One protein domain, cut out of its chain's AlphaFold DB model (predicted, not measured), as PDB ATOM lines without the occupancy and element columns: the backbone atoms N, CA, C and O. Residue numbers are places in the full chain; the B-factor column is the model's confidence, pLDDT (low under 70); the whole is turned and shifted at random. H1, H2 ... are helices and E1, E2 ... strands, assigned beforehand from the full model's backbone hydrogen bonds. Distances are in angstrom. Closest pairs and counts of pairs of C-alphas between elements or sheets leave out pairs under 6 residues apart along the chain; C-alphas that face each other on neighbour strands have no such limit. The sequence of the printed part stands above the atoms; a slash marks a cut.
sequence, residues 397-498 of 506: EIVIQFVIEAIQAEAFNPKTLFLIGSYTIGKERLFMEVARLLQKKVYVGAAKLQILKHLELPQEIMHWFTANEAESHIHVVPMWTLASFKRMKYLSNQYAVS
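Overview. This is residues 397 to 498 of the 506 residues of the protein "Sterile alpha motif (SAM) domain-containing protein" of Zea mays (UniProt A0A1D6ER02). A small wall of three parallel strands, in the order E1, E3, E2, has H2 packed along one face, and H1 crosses H2 on that side with residues 400 to 404. H3 and H4 lie toward the E2 edge, while H5 lies at the far end of the longest axis and touches no helix. The 102 printed residues hold five named helices and three named strands, in the order H1, E1, H2, E2, H3, H4, E3, H5, and the class is mixed, helices and strands. The whole is compact, with a radius of gyration of the C-alphas of 13.2 A, and it is rounded, spanning 35 by 28 by 23 A.

Along the chain. Start at the sheet and find C-alpha 418 at (160.474, 180.187, 131.475), where E1 begins; it covers residues 418 to 422 and is 13.0 A long. Look next at E3, residues 474 to 478, 13.4 A long, and then at E2, residues 442 to 444, 6.4 A long. H2 runs over residues 428 to 438 for 15.4 A. Find C-alpha 397 at (157.386, 198.273, 125.710); from there H1, residues 397 to 410, runs 20.2 A. H3 is residues 446 to 453, 11.1 A long, and H4 is the four residues 459 to 462. H5, residues 485 to 497, runs 18.2 A and ends with C-alpha 497 at (163.856, 163.999, 133.598).

Arrangement. Begin with E1 and E3, parallel neighbours at 34 degrees, where N 475 and O 418 are 2.8 A apart, within hydrogen-bond range. E3 and E2 are parallel too, at 24 degrees, with N 476 and O 443 within range at 2.8 A. E1 and E2 are the edge strands. Beside E2, its residues 442 to 443 pair parallel with residues 465 to 466, a stretch too short to be named. H2 is on the sheet at a height over the sheet of 9.8 A, over E3 and along the strands, at 0 degrees to E3 on the local plane; this is two layers, helix on one face of a sheet. H1 touches H2 with residues 400 to 404 alone, the closest C-alphas being those of Ile 400 and Leu 430, 5.8 A apart, at a steep tilt of 49 degrees, the same way. H1 only grazes the sheet, with residues 403 to 410. E1, H2 and E2 form a split strand-helix-strand unit, two parallel strands with E3 between them in the sheet, with a right-handed crossover. E2, H3, H4 and E3 form a strand-helix-strand unit, its strands parallel neighbours, with a left-handed crossover. H3 is on the sheet and slantwise to the strands, at 42 degrees to E2 on the local plane. H4 is not on the sheet, and it only just touches H2, with 3 pairs of C-alphas within 8 A, the closest those of Met 432 and Ile 461, 6.7 A apart. H3 and H4 are only just apart, at 8.1 A. H5 is not on the sheet. In H1, H2, H3 and H5 every O i to N i+4 pair is within hydrogen-bond range; H4 is too short for such a pair.

Size, cuts and confidence. The two C-alphas farthest apart are those of Glu 456 and Val 497, at 36.6 A. The printed part runs from 397 to 498 and has no cut. The link from H4 to E3, 11 residues, is long. The mean pLDDT of the printed part is 84.1, and the low confidence, under 70, lies at residue 480 and residues 483 to 498; H5 has a mean of 57.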
ATOM      1  N   GLU A 397     155.969 198.259 126.073       91.94
ATOM      2  CA  GLU A 397     157.386 198.273 125.710       91.94
ATOM      3  C   GLU A 397     158.285 198.076 126.939       91.94
ATOM      4  O   GLU A 397     159.189 197.246 126.894       91.94
ATOM      5  N   ILE A 398     157.996 198.760 128.055       93.44
ATOM      6  CA  ILE A 398     158.745 198.605 129.316       93.44
ATOM      7  C   ILE A 398     158.574 197.187 129.881       93.44
ATOM      8  O   ILE A 398     159.556 196.563 130.274       93.44
ATOM      9  N   VAL A 399     157.348 196.650 129.886       93.12
ATOM     10  CA  VAL A 399     157.079 195.289 130.395       93.12
ATOM     11  C   VAL A 399     157.739 194.218 129.523       93.12
ATOM     12  O   VAL A 399     158.303 193.261 130.047       93.12
ATOM     13  N   ILE A 400     157.692 194.375 128.197       92.69
ATOM     14  CA  ILE A 400     158.337 193.460 127.246       92.69
ATOM     15  C   ILE A 400     159.856 193.476 127.442       92.69
ATOM     16  O   ILE A 400     160.458 192.409 127.560       92.69
ATOM     17  N   GLN A 401     160.457 194.665 127.542       93.75
ATOM     18  CA  GLN A 401     161.891 194.817 127.777       93.75
ATOM     19  C   GLN A 401     162.314 194.183 129.110       93.75
ATOM     20  O   GLN A 401     163.259 193.399 129.131       93.75
ATOM     21  N   PHE A 402     161.560 194.421 130.191       93.25
ATOM     22  CA  PHE A 402     161.801 193.793 131.494       93.25
ATOM     23  C   PHE A 402     161.768 192.256 131.422       93.25
ATOM     24  O   PHE A 402     162.641 191.591 131.975       93.25
ATOM     25  N   VAL A 403     160.787 191.667 130.726       93.19
ATOM     26  CA  VAL A 403     160.695 190.202 130.579       93.19
ATOM     27  C   VAL A 403     161.868 189.644 129.766       93.19
ATOM     28  O   VAL A 403     162.390 188.584 130.103       93.19
ATOM     29  N   ILE A 404     162.313 190.352 128.728       92.38
ATOM     30  CA  ILE A 404     163.484 189.967 127.925       92.38
ATOM     31  C   ILE A 404     164.758 190.009 128.771       92.38
ATOM     32  O   ILE A 404     165.518 189.039 128.763       92.38
ATOM     33  N   GLU A 405     164.960 191.080 129.539       91.81
ATOM     34  CA  GLU A 405     166.093 191.227 130.457       91.81
ATOM     35  C   GLU A 405     166.082 190.138 131.535       91.81
ATOM     36  O   GLU A 405     167.109 189.503 131.747       91.81
ATOM     37  N   ALA A 406     164.929 189.834 132.139       90.75
ATOM     38  CA  ALA A 406     164.788 188.751 133.113       90.75
ATOM     39  C   ALA A 406     165.113 187.366 132.514       90.75
ATOM     40  O   ALA A 406     165.817 186.570 133.138       90.75
ATOM     41  N   ILE A 407     164.662 187.082 131.284       91.25
ATOM     42  CA  ILE A 407     165.012 185.834 130.587       91.25
ATOM     43  C   ILE A 407     166.518 185.773 130.304       91.25
ATOM     44  O   ILE A 407     167.124 184.717 130.470       91.25
ATOM     45  N   GLN A 408     167.142 186.882 129.896       91.38
ATOM     46  CA  GLN A 408     168.589 186.943 129.655       91.38
ATOM     47  C   GLN A 408     169.403 186.790 130.945       91.38
ATOM     48  O   GLN A 408     170.387 186.049 130.943       91.38
ATOM     49  N   ALA A 409     168.979 187.429 132.039       89.38
ATOM     50  CA  ALA A 409     169.647 187.369 133.339       89.38
ATOM     51  C   ALA A 409     169.667 185.954 133.932       89.38
ATOM     52  O   ALA A 409     170.642 185.604 134.579       89.38
ATOM     53  N   GLU A 410     168.642 185.137 133.674       88.56
ATOM     54  CA  GLU A 410     168.544 183.752 134.165       88.56
ATOM     55  C   GLU A 410     168.982 182.691 133.130       88.56
ATOM     56  O   GLU A 410     169.083 181.502 133.444       88.56
ATOM     57  N   ALA A 411     169.293 183.093 131.889       83.25
ATOM     58  CA  ALA A 411     169.687 182.180 130.808       83.25
ATOM     59  C   ALA A 411     171.083 181.547 130.976       83.25
ATOM     60  O   ALA A 411     171.436 180.666 130.190       83.25
ATOM     61  N   PHE A 412     171.877 181.960 131.972       84.62
ATOM     62  CA  PHE A 412     173.149 181.298 132.303       84.62
ATOM     63  C   PHE A 412     172.941 179.880 132.855       84.62
ATOM     64  O   PHE A 412     173.843 179.048 132.761       84.62
ATOM     65  N   ASN A 413     171.769 179.600 133.433       84.38
ATOM     66  CA  ASN A 413     171.414 178.282 133.933       84.38
ATOM     67  C   ASN A 413     170.632 177.510 132.851       84.38
ATOM     68  O   ASN A 413     169.449 177.786 132.638       84.38
ATOM     69  N   PRO A 414     171.231 176.495 132.195       80.19
ATOM     70  CA  PRO A 414     170.561 175.735 131.137       80.19
ATOM     71  C   PRO A 414     169.407 174.854 131.649       80.19
ATOM     72  O   PRO A 414     168.728 174.229 130.845       80.19
ATOM     73  N   LYS A 415     169.181 174.781 132.969       84.12
ATOM     74  CA  LYS A 415     168.044 174.071 133.578       84.12
ATOM     75  C   LYS A 415     166.845 174.984 133.870       84.12
ATOM     76  O   LYS A 415     165.837 174.498 134.383       84.12
ATOM     77  N   THR A 416     166.938 176.287 133.590       86.88
ATOM     78  CA  THR A 416     165.828 177.227 133.796       86.88
ATOM     79  C   THR A 416     164.781 177.076 132.692       86.88
ATOM     80  O   THR A 416     165.095 177.150 131.505       86.88
ATOM     81  N   LEU A 417     163.519 176.913 133.097       88.88
ATOM     82  CA  LEU A 417     162.347 176.922 132.223       88.88
ATOM     83  C   LEU A 417     161.540 178.201 132.471       88.88
ATOM     84  O   LEU A 417     161.133 178.469 133.602       88.88
ATOM     85  N   PHE A 418     161.264 178.960 131.415       91.75
ATOM     86  CA  PHE A 418     160.474 180.187 131.475       91.75
ATOM     87  C   PHE A 418     159.034 179.911 131.045       91.75
ATOM     88  O   PHE A 418     158.801 179.427 129.939       91.75
ATOM     89  N   LEU A 419     158.059 180.250 131.894       91.19
ATOM     90  CA  LEU A 419     156.633 180.070 131.610       91.19
ATOM     91  C   LEU A 419     155.945 181.428 131.402       91.19
ATOM     92  O   LEU A 419     155.943 182.272 132.295       91.19
ATOM     93  N   ILE A 420     155.322 181.628 130.239       91.75
ATOM     94  CA  ILE A 420     154.559 182.834 129.888       91.75
ATOM     95  C   ILE A 420     153.066 182.485 129.870       91.75
ATOM     96  O   ILE A 420     152.603 181.725 129.024       91.75
ATOM     97  N   GLY A 421     152.290 183.054 130.792       87.81
ATOM     98  CA  GLY A 421     150.846 182.820 130.866       87.81
ATOM     99  C   GLY A 421     150.067 183.564 129.775       87.81
ATOM    100  O   GLY A 421     150.156 184.790 129.679       87.81
ATOM    101  N   SER A 422     149.239 182.853 129.006       83.81
ATOM    102  CA  SER A 422     148.333 183.431 127.998       83.81
ATOM    103  C   SER A 422     146.906 182.871 128.112       83.81
ATOM    104  O   SER A 422     146.658 181.819 128.711       83.81
ATOM    105  N   TYR A 423     145.956 183.618 127.551       80.62
ATOM    106  CA  TYR A 423     144.551 183.240 127.397       80.62
ATOM    107  C   TYR A 423     144.332 182.585 126.024       80.62
ATOM    108  O   TYR A 423     145.286 182.282 125.300       80.62
ATOM    109  N   THR A 424     143.072 182.393 125.631       77.06
ATOM    110  CA  THR A 424     142.711 181.906 124.289       77.06
ATOM    111  C   THR A 424     143.266 182.842 123.207       77.06
ATOM    112  O   THR A 424     144.059 182.399 122.377       77.06
ATOM    113  N   ILE A 425     142.988 184.147 123.307       83.38
ATOM    114  CA  ILE A 425     143.725 185.223 122.624       83.38
ATOM    115  C   ILE A 425     144.081 186.334 123.618       83.38
ATOM    116  O   ILE A 425     143.386 186.527 124.616       83.38
ATOM    117  N   GLY A 426     145.157 187.063 123.358       79.38
ATOM    118  CA  GLY A 426     145.684 188.113 124.221       79.38
ATOM    119  C   GLY A 426     147.103 187.803 124.709       79.38
ATOM    120  O   GLY A 426     147.462 186.663 125.032       79.38
ATOM    121  N   LYS A 427     147.896 188.876 124.833       85.50
ATOM    122  CA  LYS A 427     149.320 188.881 125.224       85.50
ATOM    123  C   LYS A 427     150.289 188.289 124.188       85.50
ATOM    124  O   LYS A 427     151.474 188.180 124.491       85.50
ATOM    125  N   GLU A 428     149.848 188.007 122.958       90.44
ATOM    126  CA  GLU A 428     150.713 187.534 121.861       90.44
ATOM    127  C   GLU A 428     151.923 188.449 121.652       90.44
ATOM    128  O   GLU A 428     153.042 187.963 121.511       90.44
ATOM    129  N   ARG A 429     151.723 189.776 121.722       89.75
ATOM    130  CA  ARG A 429     152.796 190.774 121.584       89.75
ATOM    131  C   ARG A 429     153.977 190.511 122.528       89.75
ATOM    132  O   ARG A 429     155.110 190.722 122.120       89.75
ATOM    133  N   LEU A 430     153.742 190.006 123.743       92.06
ATOM    134  CA  LEU A 430     154.820 189.690 124.682       92.06
ATOM    135  C   LEU A 430     155.693 188.542 124.168       92.06
ATOM    136  O   LEU A 430     156.898 188.712 124.007       92.06
ATOM    137  N   PHE A 431     155.100 187.380 123.889       92.62
ATOM    138  CA  PHE A 431     155.882 186.208 123.496       92.62
ATOM    139  C   PHE A 431     156.388 186.272 122.045       92.62
ATOM    140  O   PHE A 431     157.422 185.678 121.749       92.62
ATOM    141  N   MET A 432     155.733 187.040 121.165       93.19
ATOM    142  CA  MET A 432     156.270 187.388 119.843       93.19
ATOM    143  C   MET A 432     157.539 188.238 119.948       93.19
ATOM    144  O   MET A 432     158.533 187.921 119.302       93.19
ATOM    145  N   GLU A 433     157.541 189.291 120.772       92.94
ATOM    146  CA  GLU A 433     158.729 190.137 120.950       92.94
ATOM    147  C   GLU A 433     159.861 189.394 121.669       92.94
ATOM    148  O   GLU A 433     161.011 189.509 121.255       92.94
ATOM    149  N   VAL A 434     159.547 188.558 122.669       93.44
ATOM    150  CA  VAL A 434     160.522 187.651 123.303       93.44
ATOM    151  C   VAL A 434     161.165 186.724 122.266       93.44
ATOM    152  O   VAL A 434     162.389 186.637 122.212       93.44
ATOM    153  N   ALA A 435     160.372 186.075 121.406       93.69
ATOM    154  CA  ALA A 435     160.888 185.219 120.336       93.69
ATOM    155  C   ALA A 435     161.785 185.995 119.351       93.69
ATOM    156  O   ALA A 435     162.914 185.586 119.073       93.69
ATOM    157  N   ARG A 436     161.299 187.150 118.875       92.19
ATOM    158  CA  ARG A 436     161.956 188.004 117.874       92.19
ATOM    159  C   ARG A 436     163.280 188.591 118.367       92.19
ATOM    160  O   ARG A 436     164.252 188.602 117.616       92.19
ATOM    161  N   LEU A 437     163.318 189.098 119.602       92.00
ATOM    162  CA  LEU A 437     164.486 189.787 120.165       92.00
ATOM    163  C   LEU A 437     165.520 188.831 120.763       92.00
ATOM    164  O   LEU A 437     166.709 189.135 120.712       92.00
ATOM    165  N   LEU A 438     165.104 187.671 121.285       91.62
ATOM    166  CA  LEU A 438     166.046 186.640 121.737       91.62
ATOM    167  C   LEU A 438     166.525 185.719 120.608       91.62
ATOM    168  O   LEU A 438     167.482 184.980 120.828       91.62
ATOM    169  N   GLN A 439     165.857 185.724 119.447       92.69
ATOM    170  CA  GLN A 439     166.073 184.770 118.349       92.69
ATOM    171  C   GLN A 439     166.048 183.310 118.837       92.69
ATOM    172  O   GLN A 439     166.872 182.474 118.463       92.69
ATOM    173  N   LYS A 440     165.093 183.012 119.724       91.75
ATOM    174  CA  LYS A 440     164.872 181.680 120.298       91.75
ATOM    175  C   LYS A 440     163.480 181.200 119.936       91.75
ATOM    176  O   LYS A 440     162.526 181.978 119.954       91.75
ATOM    177  N   LYS A 441     163.352 179.896 119.671       95.00
ATOM    178  CA  LYS A 441     162.029 179.288 119.561       95.00
ATOM    179  C   LYS A 441     161.266 179.426 120.875       95.00
ATOM    180  O   LYS A 441     161.862 179.354 121.952       95.00
ATOM    181  N   VAL A 442     159.951 179.555 120.777       95.94
ATOM    182  CA  VAL A 442     159.007 179.575 121.896       95.94
ATOM    183  C   VAL A 442     158.045 178.403 121.718       95.94
ATOM    184  O   VAL A 442     157.398 178.279 120.673       95.94
ATOM    185  N   TYR A 443     157.962 177.531 122.723       95.56
ATOM    186  CA  TYR A 443     156.975 176.459 122.727       95.56
ATOM    187  C   TYR A 443     155.576 177.039 122.930       95.56
ATOM    188  O   TYR A 443     155.348 177.859 123.823       95.56
ATOM    189  N   VAL A 444     154.636 176.583 122.109       93.56
ATOM    190  CA  VAL A 444     153.210 176.872 122.236       93.56
ATOM    191  C   VAL A 444     152.438 175.572 122.003       93.56
ATOM    192  O   VAL A 444     152.642 174.887 120.999       93.56
ATOM    193  N   GLY A 445     151.536 175.219 122.923       89.38
ATOM    194  CA  GLY A 445     150.735 173.997 122.798       89.38
ATOM    195  C   GLY A 445     149.931 173.966 121.490       89.38
ATOM    196  O   GLY A 445     149.478 175.007 121.005       89.38
ATOM    197  N   ALA A 446     149.726 172.776 120.917       87.19
ATOM    198  CA  ALA A 446     149.176 172.612 119.565       87.19
ATOM    199  C   ALA A 446     147.852 173.370 119.327       87.19
ATOM    200  O   ALA A 446     147.672 173.972 118.269       87.19
ATOM    201  N   ALA A 447     146.954 173.416 120.320       85.62
ATOM    202  CA  ALA A 447     145.709 174.184 120.248       85.62
ATOM    203  C   ALA A 447     145.949 175.704 120.126       85.62
ATOM    204  O   ALA A 447     145.340 176.359 119.278       85.62
ATOM    205  N   LYS A 448     146.881 176.267 120.912       88.75
ATOM    206  CA  LYS A 448     147.287 177.679 120.799       88.75
ATOM    207  C   LYS A 448     147.976 177.933 119.455       88.75
ATOM    208  O   LYS A 448     147.686 178.948 118.833       88.75
ATOM    209  N   LEU A 449     148.796 177.001 118.953       90.81
ATOM    210  CA  LEU A 449     149.439 177.131 117.637       90.81
ATOM    211  C   LEU A 449     148.426 177.237 116.487       90.81
ATOM    212  O   LEU A 449     148.660 178.006 115.557       90.81
ATOM    213  N   GLN A 450     147.306 176.503 116.533       90.38
ATOM    214  CA  GLN A 450     146.241 176.679 115.535       90.38
ATOM    215  C   GLN A 450     145.599 178.065 115.655       90.38
ATOM    216  O   GLN A 450     145.445 178.736 114.641       90.38
ATOM    217  N   ILE A 451     145.315 178.539 116.877       91.62
ATOM    218  CA  ILE A 451     144.789 179.896 117.102       91.62
ATOM    219  C   ILE A 451     145.728 180.955 116.507       91.62
ATOM    220  O   ILE A 451     145.250 181.818 115.777       91.62
ATOM    221  N   LEU A 452     147.049 180.865 116.732       92.25
ATOM    222  CA  LEU A 452     148.030 181.829 116.206       92.25
ATOM    223  C   LEU A 452     147.985 181.974 114.673       92.25
ATOM    224  O   LEU A 452     148.171 183.078 114.164       92.25
ATOM    225  N   LYS A 453     147.676 180.898 113.931       92.44
ATOM    226  CA  LYS A 453     147.536 180.939 112.460       92.44
ATOM    227  C   LYS A 453     146.359 181.796 111.982       92.44
ATOM    228  O   LYS A 453     146.373 182.238 110.840       92.44
ATOM    229  N   HIS A 454     145.365 182.038 112.838       94.00
ATOM    230  CA  HIS A 454     144.200 182.876 112.538       94.00
ATOM    231  C   HIS A 454     144.395 184.356 112.914       94.00
ATOM    232  O   HIS A 454     143.505 185.159 112.654       94.00
ATOM    233  N   LEU A 455     145.534 184.734 113.511       92.50
ATOM    234  CA  LEU A 455     145.789 186.100 113.998       92.50
ATOM    235  C   LEU A 455     146.553 186.983 112.995       92.50
ATOM    236  O   LEU A 455     147.053 188.034 113.382       92.50
ATOM    237  N   GLU A 456     146.674 186.543 111.736       91.69
ATOM    238  CA  GLU A 456     147.347 187.270 110.640       91.69
ATOM    239  C   GLU A 456     148.792 187.704 110.974       91.69
ATOM    240  O   GLU A 456     149.287 188.734 110.517       91.69
ATOM    241  N   LEU A 457     149.493 186.899 111.781       88.00
ATOM    242  CA  LEU A 457     150.856 187.199 112.218       88.00
ATOM    243  C   LEU A 457     151.851 187.162 111.043       88.00
ATOM    244  O   LEU A 457     151.729 186.298 110.166       88.00
ATOM    245  N   PRO A 458     152.894 188.017 111.047       87.00
ATOM    246  CA  PRO A 458     153.972 187.945 110.067       87.00
ATOM    247  C   PRO A 458     154.591 186.541 109.999       87.00
ATOM    248  O   PRO A 458     154.902 185.930 111.026       87.00
ATOM    249  N   GLN A 459     154.823 186.028 108.785       83.88
ATOM    250  CA  GLN A 459     155.418 184.696 108.581       83.88
ATOM    251  C   GLN A 459     156.815 184.581 109.225       83.88
ATOM    252  O   GLN A 459     157.176 183.541 109.776       83.88
ATOM    253  N   GLU A 460     157.561 185.688 109.242       87.44
ATOM    254  CA  GLU A 460     158.839 185.853 109.943       87.44
ATOM    255  C   GLU A 460     158.753 185.717 111.475       87.44
ATOM    256  O   GLU A 460     159.776 185.496 112.113       87.44
ATOM    257  N   ILE A 461     157.563 185.790 112.080       88.44
ATOM    258  CA  ILE A 461     157.368 185.500 113.508       88.44
ATOM    259  C   ILE A 461     156.930 184.044 113.703       88.44
ATOM    260  O   ILE A 461     157.404 183.374 114.619       88.44
ATOM    261  N   MET A 462     156.086 183.512 112.811       90.12
ATOM    262  CA  MET A 462     155.527 182.160 112.940       90.12
ATOM    263  C   MET A 462     156.578 181.039 112.996       90.12
ATOM    264  O   MET A 462     156.340 180.038 113.667       90.12
ATOM    265  N   HIS A 463     157.741 181.197 112.353       91.25
ATOM    266  CA  HIS A 463     158.807 180.182 112.387       91.25
ATOM    267  C   HIS A 463     159.511 180.041 113.750       91.25
ATOM    268  O   HIS A 463     160.170 179.027 113.996       91.25
ATOM    269  N   TRP A 464     159.354 181.019 114.651       94.50
ATOM    270  CA  TRP A 464     159.843 180.918 116.027       94.50
ATOM    271  C   TRP A 464     158.915 180.103 116.932       94.50
ATOM    272  O   TRP A 464     159.335 179.694 118.013       94.50
ATOM    273  N   PHE A 465     157.674 179.826 116.528       94.94
ATOM    274  CA  PHE A 465     156.770 178.996 117.322       94.94
ATOM    275  C   PHE A 465     156.938 177.513 117.005       94.94
ATOM    276  O   PHE A 465     157.090 177.109 115.853       94.94
ATOM    277  N   THR A 466     156.891 176.683 118.045       93.88
ATOM    278  CA  THR A 466     156.976 175.225 117.917       93.88
ATOM    279  C   THR A 466     155.992 174.534 118.849       93.88
ATOM    280  O   THR A 466     155.735 175.009 119.951       93.88
ATOM    281  N   ALA A 467     155.444 173.406 118.396       92.62
ATOM    282  CA  ALA A 467     154.654 172.491 119.222       92.62
ATOM    283  C   ALA A 467     155.511 171.347 119.802       92.62
ATOM    284  O   ALA A 467     154.970 170.426 120.408       92.62
ATOM    285  N   ASN A 468     156.835 171.386 119.610       90.81
ATOM    286  CA  ASN A 468     157.779 170.455 120.215       90.81
ATOM    287  C   ASN A 468     158.381 171.081 121.482       90.81
ATOM    288  O   ASN A 468     159.149 172.041 121.404       90.81
ATOM    289  N   GLU A 469     158.042 170.532 122.647       89.12
ATOM    290  CA  GLU A 469     158.491 171.031 123.956       89.12
ATOM    291  C   GLU A 469     160.018 171.012 124.110       89.12
ATOM    292  O   GLU A 469     160.581 171.913 124.728       89.12
ATOM    293  N   ALA A 470     160.701 170.042 123.490       87.62
ATOM    294  CA  ALA A 470     162.155 169.887 123.583       87.62
ATOM    295  C   ALA A 470     162.949 170.937 122.775       87.62
ATOM    296  O   ALA A 470     164.155 171.081 122.964       87.62
ATOM    297  N   GLU A 471     162.297 171.681 121.876       90.50
ATOM    298  CA  GLU A 471     162.940 172.717 121.053       90.50
ATOM    299  C   GLU A 471     163.035 174.089 121.743       90.50
ATOM    300  O   GLU A 471     163.623 175.018 121.180       90.50
ATOM    301  N   SER A 472     162.454 174.260 122.935       92.56
ATOM    302  CA  SER A 472     162.431 175.550 123.625       92.56
ATOM    303  C   SER A 472     162.449 175.423 125.146       92.56
ATOM    304  O   SER A 472     161.841 174.530 125.719       92.56
ATOM    305  N   HIS A 473     163.085 176.397 125.798       90.88
ATOM    306  CA  HIS A 473     163.023 176.610 127.249       90.88
ATOM    307  C   HIS A 473     162.093 177.787 127.621       90.88
ATOM    308  O   HIS A 473     162.055 178.204 128.775       90.88
ATOM    309  N   ILE A 474     161.363 178.353 126.650       94.12
ATOM    310  CA  ILE A 474     160.412 179.463 126.820       94.12
ATOM    311  C   ILE A 474     159.039 178.984 126.345       94.12
ATOM    312  O   ILE A 474     158.831 178.750 125.157       94.12
ATOM    313  N   HIS A 475     158.114 178.781 127.276       93.31
ATOM    314  CA  HIS A 475     156.860 178.062 127.051       93.31
ATOM    315  C   HIS A 475     155.665 178.981 127.288       93.31
ATOM    316  O   HIS A 475     155.508 179.528 128.380       93.31
ATOM    317  N   VAL A 476     154.786 179.133 126.296       92.31
ATOM    318  CA  VAL A 476     153.489 179.797 126.484       92.31
ATOM    319  C   VAL A 476     152.486 178.774 126.991       92.31
ATOM    320  O   VAL A 476     152.133 177.827 126.287       92.31
ATOM    321  N   VAL A 477     151.999 178.990 128.210       86.69
ATOM    322  CA  VAL A 477     151.084 178.083 128.910       86.69
ATOM    323  C   VAL A 477     149.748 178.768 129.211       86.69
ATOM    324  O   VAL A 477     149.696 179.998 129.334       86.69
ATOM    325  N   PRO A 478     148.646 178.012 129.367       81.88
ATOM    326  CA  PRO A 478     147.403 178.556 129.901       81.88
ATOM    327  C   PRO A 478     147.621 179.230 131.262       81.88
ATOM    328  O   PRO A 478     148.385 178.738 132.090       81.88
ATOM    329  N   MET A 479     146.913 180.329 131.541       78.25
ATOM    330  CA  MET A 479     147.090 181.073 132.801       78.25
ATOM    331  C   MET A 479     146.894 180.205 134.064       78.25
ATOM    332  O   MET A 479     147.597 180.378 135.057       78.25
ATOM    333  N   TRP A 480     146.001 179.208 134.013       69.88
ATOM    334  CA  TRP A 480     145.749 178.269 135.117       69.88
ATOM    335  C   TRP A 480     146.908 177.296 135.407       69.88
ATOM    336  O   TRP A 480     146.920 176.644 136.454       69.88
ATOM    337  N   THR A 481     147.908 177.210 134.530       73.69
ATOM    338  CA  THR A 481     149.150 176.462 134.770       73.69
ATOM    339  C   THR A 481     150.036 177.168 135.800       73.69
ATOM    340  O   THR A 481     150.638 176.512 136.650       73.69
ATOM    341  N   LEU A 482     150.047 178.508 135.790       76.69
ATOM    342  CA  LEU A 482     150.804 179.341 136.736       76.69
ATOM    343  C   LEU A 482     150.145 179.426 138.126       76.69
ATOM    344  O   LEU A 482     150.758 179.889 139.080       76.69
ATOM    345  N   ALA A 483     148.911 178.929 138.256       61.19
ATOM    346  CA  ALA A 483     148.081 178.976 139.461       61.19
ATOM    347  C   ALA A 483     148.672 178.310 140.715       61.19
ATOM    348  O   ALA A 483     148.120 178.458 141.803       61.19
ATOM    349  N   SER A 484     149.699 177.468 140.574       61.69
ATOM    350  CA  SER A 484     150.177 176.636 141.676       61.69
ATOM    351  C   SER A 484     151.644 176.262 141.533       61.69
ATOM    352  O   SER A 484     152.035 175.590 140.576       61.69
ATOM    353  N   PHE A 485     152.434 176.564 142.566       57.94
ATOM    354  CA  PHE A 485     153.810 176.084 142.704       57.94
ATOM    355  C   PHE A 485     153.927 174.556 142.591       57.94
ATOM    356  O   PHE A 485     154.911 174.065 142.046       57.94
ATOM    357  N   LYS A 486     152.909 173.784 143.011       55.69
ATOM    358  CA  LYS A 486     152.895 172.320 142.837       55.69
ATOM    359  C   LYS A 486     152.834 171.908 141.358       55.69
ATOM    360  O   LYS A 486     153.484 170.937 140.985       55.69
ATOM    361  N   ARG A 487     152.115 172.655 140.505       62.12
ATOM    362  CA  ARG A 487     152.028 172.391 139.051       62.12
ATOM    363  C   ARG A 487     153.248 172.909 138.292       62.12
ATOM    364  O   ARG A 487     153.763 172.196 137.439       62.12
ATOM    365  N   MET A 488     153.771 174.080 138.660       63.75
ATOM    366  CA  MET A 488     155.054 174.562 138.130       63.75
ATOM    367  C   MET A 488     156.193 173.585 138.471       63.75
ATOM    368  O   MET A 488     157.016 173.280 137.612       63.75
ATOM    369  N   LYS A 489     156.179 172.995 139.677       58.69
ATOM    370  CA  LYS A 489     157.099 171.916 140.064       58.69
ATOM    371  C   LYS A 489     156.847 170.607 139.305       58.69
ATOM    372  O   LYS A 489     157.812 169.931 138.983       58.69
ATOM    373  N   TYR A 490     155.602 170.250 138.979       61.28
ATOM    374  CA  TYR A 490     155.313 169.086 138.127       61.28
ATOM    375  C   TYR A 490     155.904 169.245 136.720       61.28
ATOM    376  O   TYR A 490     156.625 168.358 136.273       61.28
ATOM    377  N   LEU A 491     155.680 170.394 136.070       62.28
ATOM    378  CA  LEU A 491     156.309 170.711 134.784       62.28
ATOM    379  C   LEU A 491     157.834 170.670 134.914       62.28
ATOM    380  O   LEU A 491     158.487 169.904 134.216       62.28
ATOM    381  N   SER A 492     158.401 171.406 135.875       61.91
ATOM    382  CA  SER A 492     159.844 171.400 136.151       61.91
ATOM    383  C   SER A 492     160.404 169.986 136.360       61.91
ATOM    384  O   SER A 492     161.478 169.688 135.848       61.91
ATOM    385  N   ASN A 493     159.670 169.088 137.027       59.69
ATOM    386  CA  ASN A 493     160.065 167.691 137.202       59.69
ATOM    387  C   ASN A 493     160.042 166.894 135.886       59.69
ATOM    388  O   ASN A 493     160.909 166.045 135.702       59.69
ATOM    389  N   GLN A 494     159.100 167.149 134.967       58.75
ATOM    390  CA  GLN A 494     159.118 166.525 133.637       58.75
ATOM    391  C   GLN A 494     160.359 166.961 132.840       58.75
ATOM    392  O   GLN A 494     161.062 166.104 132.306       58.75
ATOM    393  N   TYR A 495     160.708 168.253 132.865       55.06
ATOM    394  CA  TYR A 495     161.930 168.761 132.217       55.06
ATOM    395  C   TYR A 495     163.225 168.343 132.936       55.06
ATOM    396  O   TYR A 495     164.251 168.136 132.293       55.06
ATOM    397  N   ALA A 496     163.190 168.127 134.255       47.94
ATOM    398  CA  ALA A 496     164.323 167.585 135.011       47.94
ATOM    399  C   ALA A 496     164.647 166.121 134.647       47.94
ATOM    400  O   ALA A 496     165.776 165.679 134.864       47.94
ATOM    401  N   VAL A 497     163.684 165.381 134.085       40.16
ATOM    402  CA  VAL A 497     163.856 163.999 133.598       40.16
ATOM    403  C   VAL A 497     164.278 163.955 132.117       40.16
ATOM    404  O   VAL A 497     164.748 162.923 131.648       40.16
ATOM    405  N   SER A 498     164.239 165.075 131.384       34.72
ATOM    406  CA  SER A 498     164.630 165.162 129.962       34.72
ATOM    407  C   SER A 498     166.142 165.046 129.687       34.72
ATOM    408  O   SER A 498     166.596 165.368 128.591       34.72
TER     409      SER A 498